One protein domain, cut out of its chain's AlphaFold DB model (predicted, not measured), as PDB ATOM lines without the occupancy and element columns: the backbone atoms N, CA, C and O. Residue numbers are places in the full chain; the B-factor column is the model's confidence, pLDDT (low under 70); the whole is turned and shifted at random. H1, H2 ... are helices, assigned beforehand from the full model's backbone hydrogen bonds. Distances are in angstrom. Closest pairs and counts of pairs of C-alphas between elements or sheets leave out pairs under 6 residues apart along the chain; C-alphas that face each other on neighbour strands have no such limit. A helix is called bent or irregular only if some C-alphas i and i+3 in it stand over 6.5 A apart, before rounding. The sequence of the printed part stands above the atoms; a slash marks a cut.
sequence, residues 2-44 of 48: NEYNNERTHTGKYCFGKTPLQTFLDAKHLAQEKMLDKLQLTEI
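This is residues 2 to 44 of the 48 residues of the protein "Integrase core domain protein" of Neochlamydia sp. S13 (UniProt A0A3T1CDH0). H2 and H3 follow each other nearly end to end as a long arm, and a small head of H1 and the loop of residues 7 to 19 sits at the first end of H2. Residues 27 to 44 stick out free. The 43 printed residues, with three named helices and no named strand, are all helix in class and extended, with a radius of gyration of the C-alphas of 14.6 A and spans of 44 by 23 by 10 A.

H2, residues 20 to 33, is 20.4 A long from C-alpha 20 at (7.151, 15.229, -49.161); it is irregular, C-alphas 26 and 29 being 7.3 A apart. H3, residues 36 to 44, is 13.2 A long and ends at C-alpha 44 at (32.507, 39.651, -58.612). H1, residues 2 to 6, measures 5.8 A.

H2 touches H1 with residues 20 to 22 alone; the closest C-alphas, of Asn 5 and Pro 20, are 5.3 A apart. H2 and H3 are close but not clearly touching, the closest C-alphas, of Glu 33 and Leu 39, being 7.9 A apart. They run the same way at a shallow tilt of 32 degrees, only just short of steep. H1 and H3 are apart. In H1 every O i to N i+4 pair is within hydrogen-bond range, in H2 8 of 10, in H3 1 of 5, with 4 of 6 O i to N i+3 pairs.

The C-alphas of Glu 3 and Ile 44, the two farthest apart, are 44.5 A apart. The printed part has no cut; the link from H1 to H2 is long, from H2 to H3 tight. Residues 40 to 44 have pLDDT under 70.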
ATOM      1  N   ASN A   2       4.265   8.108 -57.014       90.75
ATOM      2  CA  ASN A   2       3.297   9.207 -56.888       90.75
ATOM      3  C   ASN A   2       2.661   9.305 -55.490       90.75
ATOM      4  O   ASN A   2       2.719  10.364 -54.881       90.75
ATOM      5  N   GLU A   3       2.155   8.187 -54.965       93.06
ATOM      6  CA  GLU A   3       1.526   8.104 -53.636       93.06
ATOM      7  C   GLU A   3       2.446   8.626 -52.521       93.06
ATOM      8  O   GLU A   3       2.059   9.474 -51.721       93.06
ATOM      9  N   TYR A   4       3.709   8.193 -52.509       90.62
ATOM     10  CA  TYR A   4       4.680   8.661 -51.520       90.62
ATOM     11  C   TYR A   4       4.873  10.178 -51.600       90.62
ATOM     12  O   TYR A   4       4.784  10.844 -50.579       90.62
ATOM     13  N   ASN A   5       5.094  10.710 -52.807       93.50
ATOM     14  CA  ASN A   5       5.401  12.124 -53.032       93.50
ATOM     15  C   ASN A   5       4.218  13.063 -52.759       93.50
ATOM     16  O   ASN A   5       4.429  14.169 -52.259       93.50
ATOM     17  N   ASN A   6       3.001  12.626 -53.096       93.62
ATOM     18  CA  ASN A   6       1.830  13.497 -53.202       93.62
ATOM     19  C   ASN A   6       0.702  13.187 -52.218       93.62
ATOM     20  O   ASN A   6      -0.116  14.065 -51.975       93.62
ATOM     21  N   GLU A   7       0.634  11.982 -51.656       90.56
ATOM     22  CA  GLU A   7      -0.519  11.549 -50.849       90.56
ATOM     23  C   GLU A   7      -0.116  11.243 -49.407       90.56
ATOM     24  O   GLU A   7      -0.854  11.533 -48.466       90.56
ATOM     25  N   ARG A   8       1.093  10.714 -49.206       89.06
ATOM     26  CA  ARG A   8       1.586  10.379 -47.874       89.06
ATOM     27  C   ARG A   8       2.088  11.622 -47.151       89.06
ATOM     28  O   ARG A   8       3.100  12.205 -47.522       89.06
ATOM     29  N   THR A   9       1.427  12.002 -46.067       84.88
ATOM     30  CA  THR A   9       1.915  13.068 -45.186       84.88
ATOM     31  C   THR A   9       3.046  12.544 -44.296       84.88
ATOM     32  O   THR A   9       3.005  11.410 -43.807       84.88
ATOM     33  N   HIS A  10       4.100  13.342 -44.103       78.62
ATOM     34  CA  HIS A  10       5.190  12.957 -43.205       78.62
ATOM     35  C   HIS A  10       4.826  13.218 -41.744       78.62
ATOM     36  O   HIS A  10       4.342  14.291 -41.376       78.62
ATOM     37  N   THR A  11       5.144  12.250 -40.888       76.50
ATOM     38  CA  THR A  11       5.082  12.394 -39.433       76.50
ATOM     39  C   THR A  11       6.376  13.021 -38.926       76.50
ATOM     40  O   THR A  11       7.456  12.462 -39.108       76.50
ATOM     41  N   GLY A  12       6.282  14.172 -38.270       79.50
ATOM     42  CA  GLY A  12       7.430  14.852 -37.679       79.50
ATOM     43  C   GLY A  12       7.039  16.214 -37.128       79.50
ATOM     44  O   GLY A  12       6.140  16.865 -37.662       79.50
ATOM     45  N   LYS A  13       7.724  16.664 -36.069       82.56
ATOM     46  CA  LYS A  13       7.431  17.928 -35.365       82.56
ATOM     47  C   LYS A  13       7.345  19.138 -36.306       82.56
ATOM     48  O   LYS A  13       6.557  20.042 -36.060       82.56
ATOM     49  N   TYR A  14       8.136  19.124 -37.377       79.56
ATOM     50  CA  TYR A  14       8.233  20.205 -38.363       79.56
ATOM     51  C   TYR A  14       7.647  19.838 -39.733       79.56
ATOM     52  O   TYR A  14       7.768  20.606 -40.681       79.56
ATOM     53  N   CYS A  15       7.028  18.662 -39.857       80.50
ATOM     54  CA  CYS A  15       6.407  18.231 -41.106       80.50
ATOM     55  C   CYS A  15       4.981  18.777 -41.247       80.50
ATOM     56  O   CYS A  15       4.508  18.916 -42.367       80.50
ATOM     57  N   PHE A  16       4.309  19.121 -40.139       86.62
ATOM     58  CA  PHE A  16       2.990  19.781 -40.113       86.62
ATOM     59  C   PHE A  16       1.917  19.112 -40.994       86.62
ATOM     60  O   PHE A  16       1.057  19.790 -41.548       86.62
ATOM     61  N   GLY A  17       1.989  17.789 -41.172       90.44
ATOM     62  CA  GLY A  17       1.069  17.052 -42.042       90.44
ATOM     63  C   GLY A  17       1.243  17.335 -43.540       90.44
ATOM     64  O   GLY A  17       0.361  17.003 -44.320       90.44
ATOM     65  N   LYS A  18       2.359  17.937 -43.963       93.38
ATOM     66  CA  LYS A  18       2.673  18.175 -45.376       93.38
ATOM     67  C   LYS A  18       3.172  16.895 -46.050       93.38
ATOM     68  O   LYS A  18       3.777  16.023 -45.416       93.38
ATOM     69  N   THR A  19       2.913  16.794 -47.349       94.44
ATOM     70  CA  THR A  19       3.453  15.741 -48.218       94.44
ATOM     71  C   THR A  19       4.933  16.014 -48.502       94.44
ATOM     72  O   THR A  19       5.365  17.170 -48.405       94.44
ATOM     73  N   PRO A  20       5.737  15.002 -48.874       92.88
ATOM     74  CA  PRO A  20       7.151  15.229 -49.161       92.88
ATOM     75  C   PRO A  20       7.366  16.253 -50.273       92.88
ATOM     76  O   PRO A  20       8.276  17.074 -50.163       92.88
ATOM     77  N   LEU A  21       6.519  16.266 -51.312       94.38
ATOM     78  CA  LEU A  21       6.620  17.271 -52.369       94.38
ATOM     79  C   LEU A  21       6.338  18.682 -51.841       94.38
ATOM     80  O   LEU A  21       7.085  19.607 -52.159       94.38
ATOM     81  N   GLN A  22       5.309  18.854 -51.006       93.56
ATOM     82  CA  GLN A  22       5.005  20.157 -50.414       93.56
ATOM     83  C   GLN A  22       6.162  20.645 -49.534       93.56
ATOM     84  O   GLN A  22       6.604  21.781 -49.673       93.56
ATOM     85  N   THR A  23       6.706  19.781 -48.670       91.69
ATOM     86  CA  THR A  23       7.871  20.115 -47.839       91.69
ATOM     87  C   THR A  23       9.090  20.492 -48.684       91.69
ATOM     88  O   THR A  23       9.785  21.454 -48.361       91.69
ATOM     89  N   PHE A  24       9.343  19.768 -49.776       92.62
ATOM     90  CA  PHE A  24      10.443  20.066 -50.689       92.62
ATOM     91  C   PHE A  24      10.294  21.443 -51.348       92.62
ATOM     92  O   PHE A  24      11.248  22.220 -51.375       92.62
ATOM     93  N   LEU A  25       9.099  21.763 -51.856       95.00
ATOM     94  CA  LEU A  25       8.828  23.049 -52.497       95.00
ATOM     95  C   LEU A  25       8.940  24.211 -51.506       95.00
ATOM     96  O   LEU A  25       9.575  25.215 -51.828       95.00
ATOM     97  N   ASP A  26       8.407  24.045 -50.295       93.31
ATOM     98  CA  ASP A  26       8.489  25.054 -49.238       93.31
ATOM     99  C   ASP A  26       9.949  25.359 -48.867       93.31
ATOM    100  O   ASP A  26      10.322  26.519 -48.707       93.31
ATOM    101  N   ALA A  27      10.800  24.333 -48.777       93.19
ATOM    102  CA  ALA A  27      12.209  24.471 -48.404       93.19
ATOM    103  C   ALA A  27      13.142  24.832 -49.577       93.19
ATOM    104  O   ALA A  27      14.323  25.100 -49.357       93.19
ATOM    105  N   LYS A  28      12.644  24.863 -50.821       94.88
ATOM    106  CA  LYS A  28      13.461  25.085 -52.028       94.88
ATOM    107  C   LYS A  28      14.288  26.370 -51.957       94.88
ATOM    108  O   LYS A  28      15.459  26.361 -52.333       94.88
ATOM    109  N   HIS A  29      13.693  27.457 -51.470       93.50
ATOM    110  CA  HIS A  29      14.365  28.753 -51.361       93.50
ATOM    111  C   HIS A  29      15.582  28.699 -50.423       93.50
ATOM    112  O   HIS A  29      16.626  29.236 -50.771       93.50
ATOM    113  N   LEU A  30      15.498  27.956 -49.311       93.94
ATOM    114  CA  LEU A  30      16.607  27.789 -48.365       93.94
ATOM    115  C   LEU A  30      17.821  27.158 -49.041       93.94
ATOM    116  O   LEU A  30      18.949  27.604 -48.851       93.94
ATOM    117  N   ALA A  31      17.594  26.124 -49.858       91.56
ATOM    118  CA  ALA A  31      18.669  25.521 -50.633       91.56
ATOM    119  C   ALA A  31      19.265  26.547 -51.601       91.56
ATOM    120  O   ALA A  31      20.483  26.641 -51.701       91.56
ATOM    121  N   GLN A  32      18.421  27.346 -52.265       90.38
ATOM    122  CA  GLN A  32      18.878  28.345 -53.226       90.38
ATOM    123  C   GLN A  32      19.747  29.439 -52.584       90.38
ATOM    124  O   GLN A  32      20.786  29.790 -53.139       90.38
ATOM    125  N   GLU A  33      19.352  29.939 -51.415       90.81
ATOM    126  CA  GLU A  33      20.092  30.951 -50.647       90.81
ATOM    127  C   GLU A  33      21.440  30.443 -50.122       90.81
ATOM    128  O   GLU A  33      22.329  31.236 -49.825       90.81
ATOM    129  N   LYS A  34      21.605  29.123 -49.990       89.75
ATOM    130  CA  LYS A  34      22.828  28.486 -49.481       89.75
ATOM    131  C   LYS A  34      23.721  27.911 -50.584       89.75
ATOM    132  O   LYS A  34      24.704  27.241 -50.274       89.75
ATOM    133  N   MET A  35      23.423  28.169 -51.859       90.25
ATOM    134  CA  MET A  35      24.281  27.740 -52.969       90.25
ATOM    135  C   MET A  35      25.525  28.629 -53.067       90.25
ATOM    136  O   MET A  35      25.477  29.709 -53.656       90.25
ATOM    137  N   LEU A  36      26.645  28.145 -52.525       86.94
ATOM    138  CA  LEU A  36      27.925  28.863 -52.481       86.94
ATOM    139  C   LEU A  36      28.394  29.329 -53.869       86.94
ATOM    140  O   LEU A  36      28.794  30.482 -54.014       86.94
ATOM    141  N   ASP A  37      28.231  28.494 -54.898       86.81
ATOM    142  CA  ASP A  37      28.624  28.824 -56.276       86.81
ATOM    143  C   ASP A  37      27.882  30.055 -56.829       86.81
ATOM    144  O   ASP A  37      28.419  30.805 -57.643       86.81
ATOM    145  N   LYS A  38      26.634  30.287 -56.392       79.81
ATOM    146  CA  LYS A  38      25.840  31.450 -56.823       79.81
ATOM    147  C   LYS A  38      26.118  32.699 -55.996       79.81
ATOM    148  O   LYS A  38      26.018  33.797 -56.534       79.81
ATOM    149  N   LEU A  39      26.470  32.536 -54.721       73.50
ATOM    150  CA  LEU A  39      26.817  33.647 -53.830       73.50
ATOM    151  C   LEU A  39      28.136  34.310 -54.246       73.50
ATOM    152  O   LEU A  39      28.252  35.532 -54.217       73.50
ATOM    153  N   GLN A  40      29.106  33.524 -54.717       66.56
ATOM    154  CA  GLN A  40      30.387  34.058 -55.188       66.56
ATOM    155  C   GLN A  40      30.244  34.891 -56.471       66.56
ATOM    156  O   GLN A  40      31.007  35.827 -56.688       66.56
ATOM    157  N   LEU A  41      29.237  34.615 -57.309       61.38
ATOM    158  CA  LEU A  41      29.016  35.373 -58.543       61.38
ATOM    159  C   LEU A  41      28.486  36.795 -58.285       61.38
ATOM    160  O   LEU A  41      28.760  37.699 -59.070       61.38
ATOM    161  N   THR A  42      27.753  37.010 -57.187       58.69
ATOM    162  CA  THR A  42      27.214  38.334 -56.831       58.69
ATOM    163  C   THR A  42      28.261  39.305 -56.287       58.69
ATOM    164  O   THR A  42      28.026  40.507 -56.314       58.69
ATOM    165  N   GLU A  43      29.419  38.817 -55.839       59.56
ATOM    166  CA  GLU A  43      30.499  39.668 -55.313       59.56
ATOM    167  C   GLU A  43      31.497  40.112 -56.395       59.56
ATOM    168  O   GLU A  43      32.265  41.048 -56.184       59.56
ATOM    169  N   ILE A  44      31.488  39.459 -57.565       60.91
ATOM    170  CA  ILE A  44      32.507  39.651 -58.612       60.91
ATOM    171  C   ILE A  44      31.991  40.527 -59.765       60.91
ATOM    172  O   ILE A  44      32.783  41.145 -60.475       60.91
TER     173      ILE A  44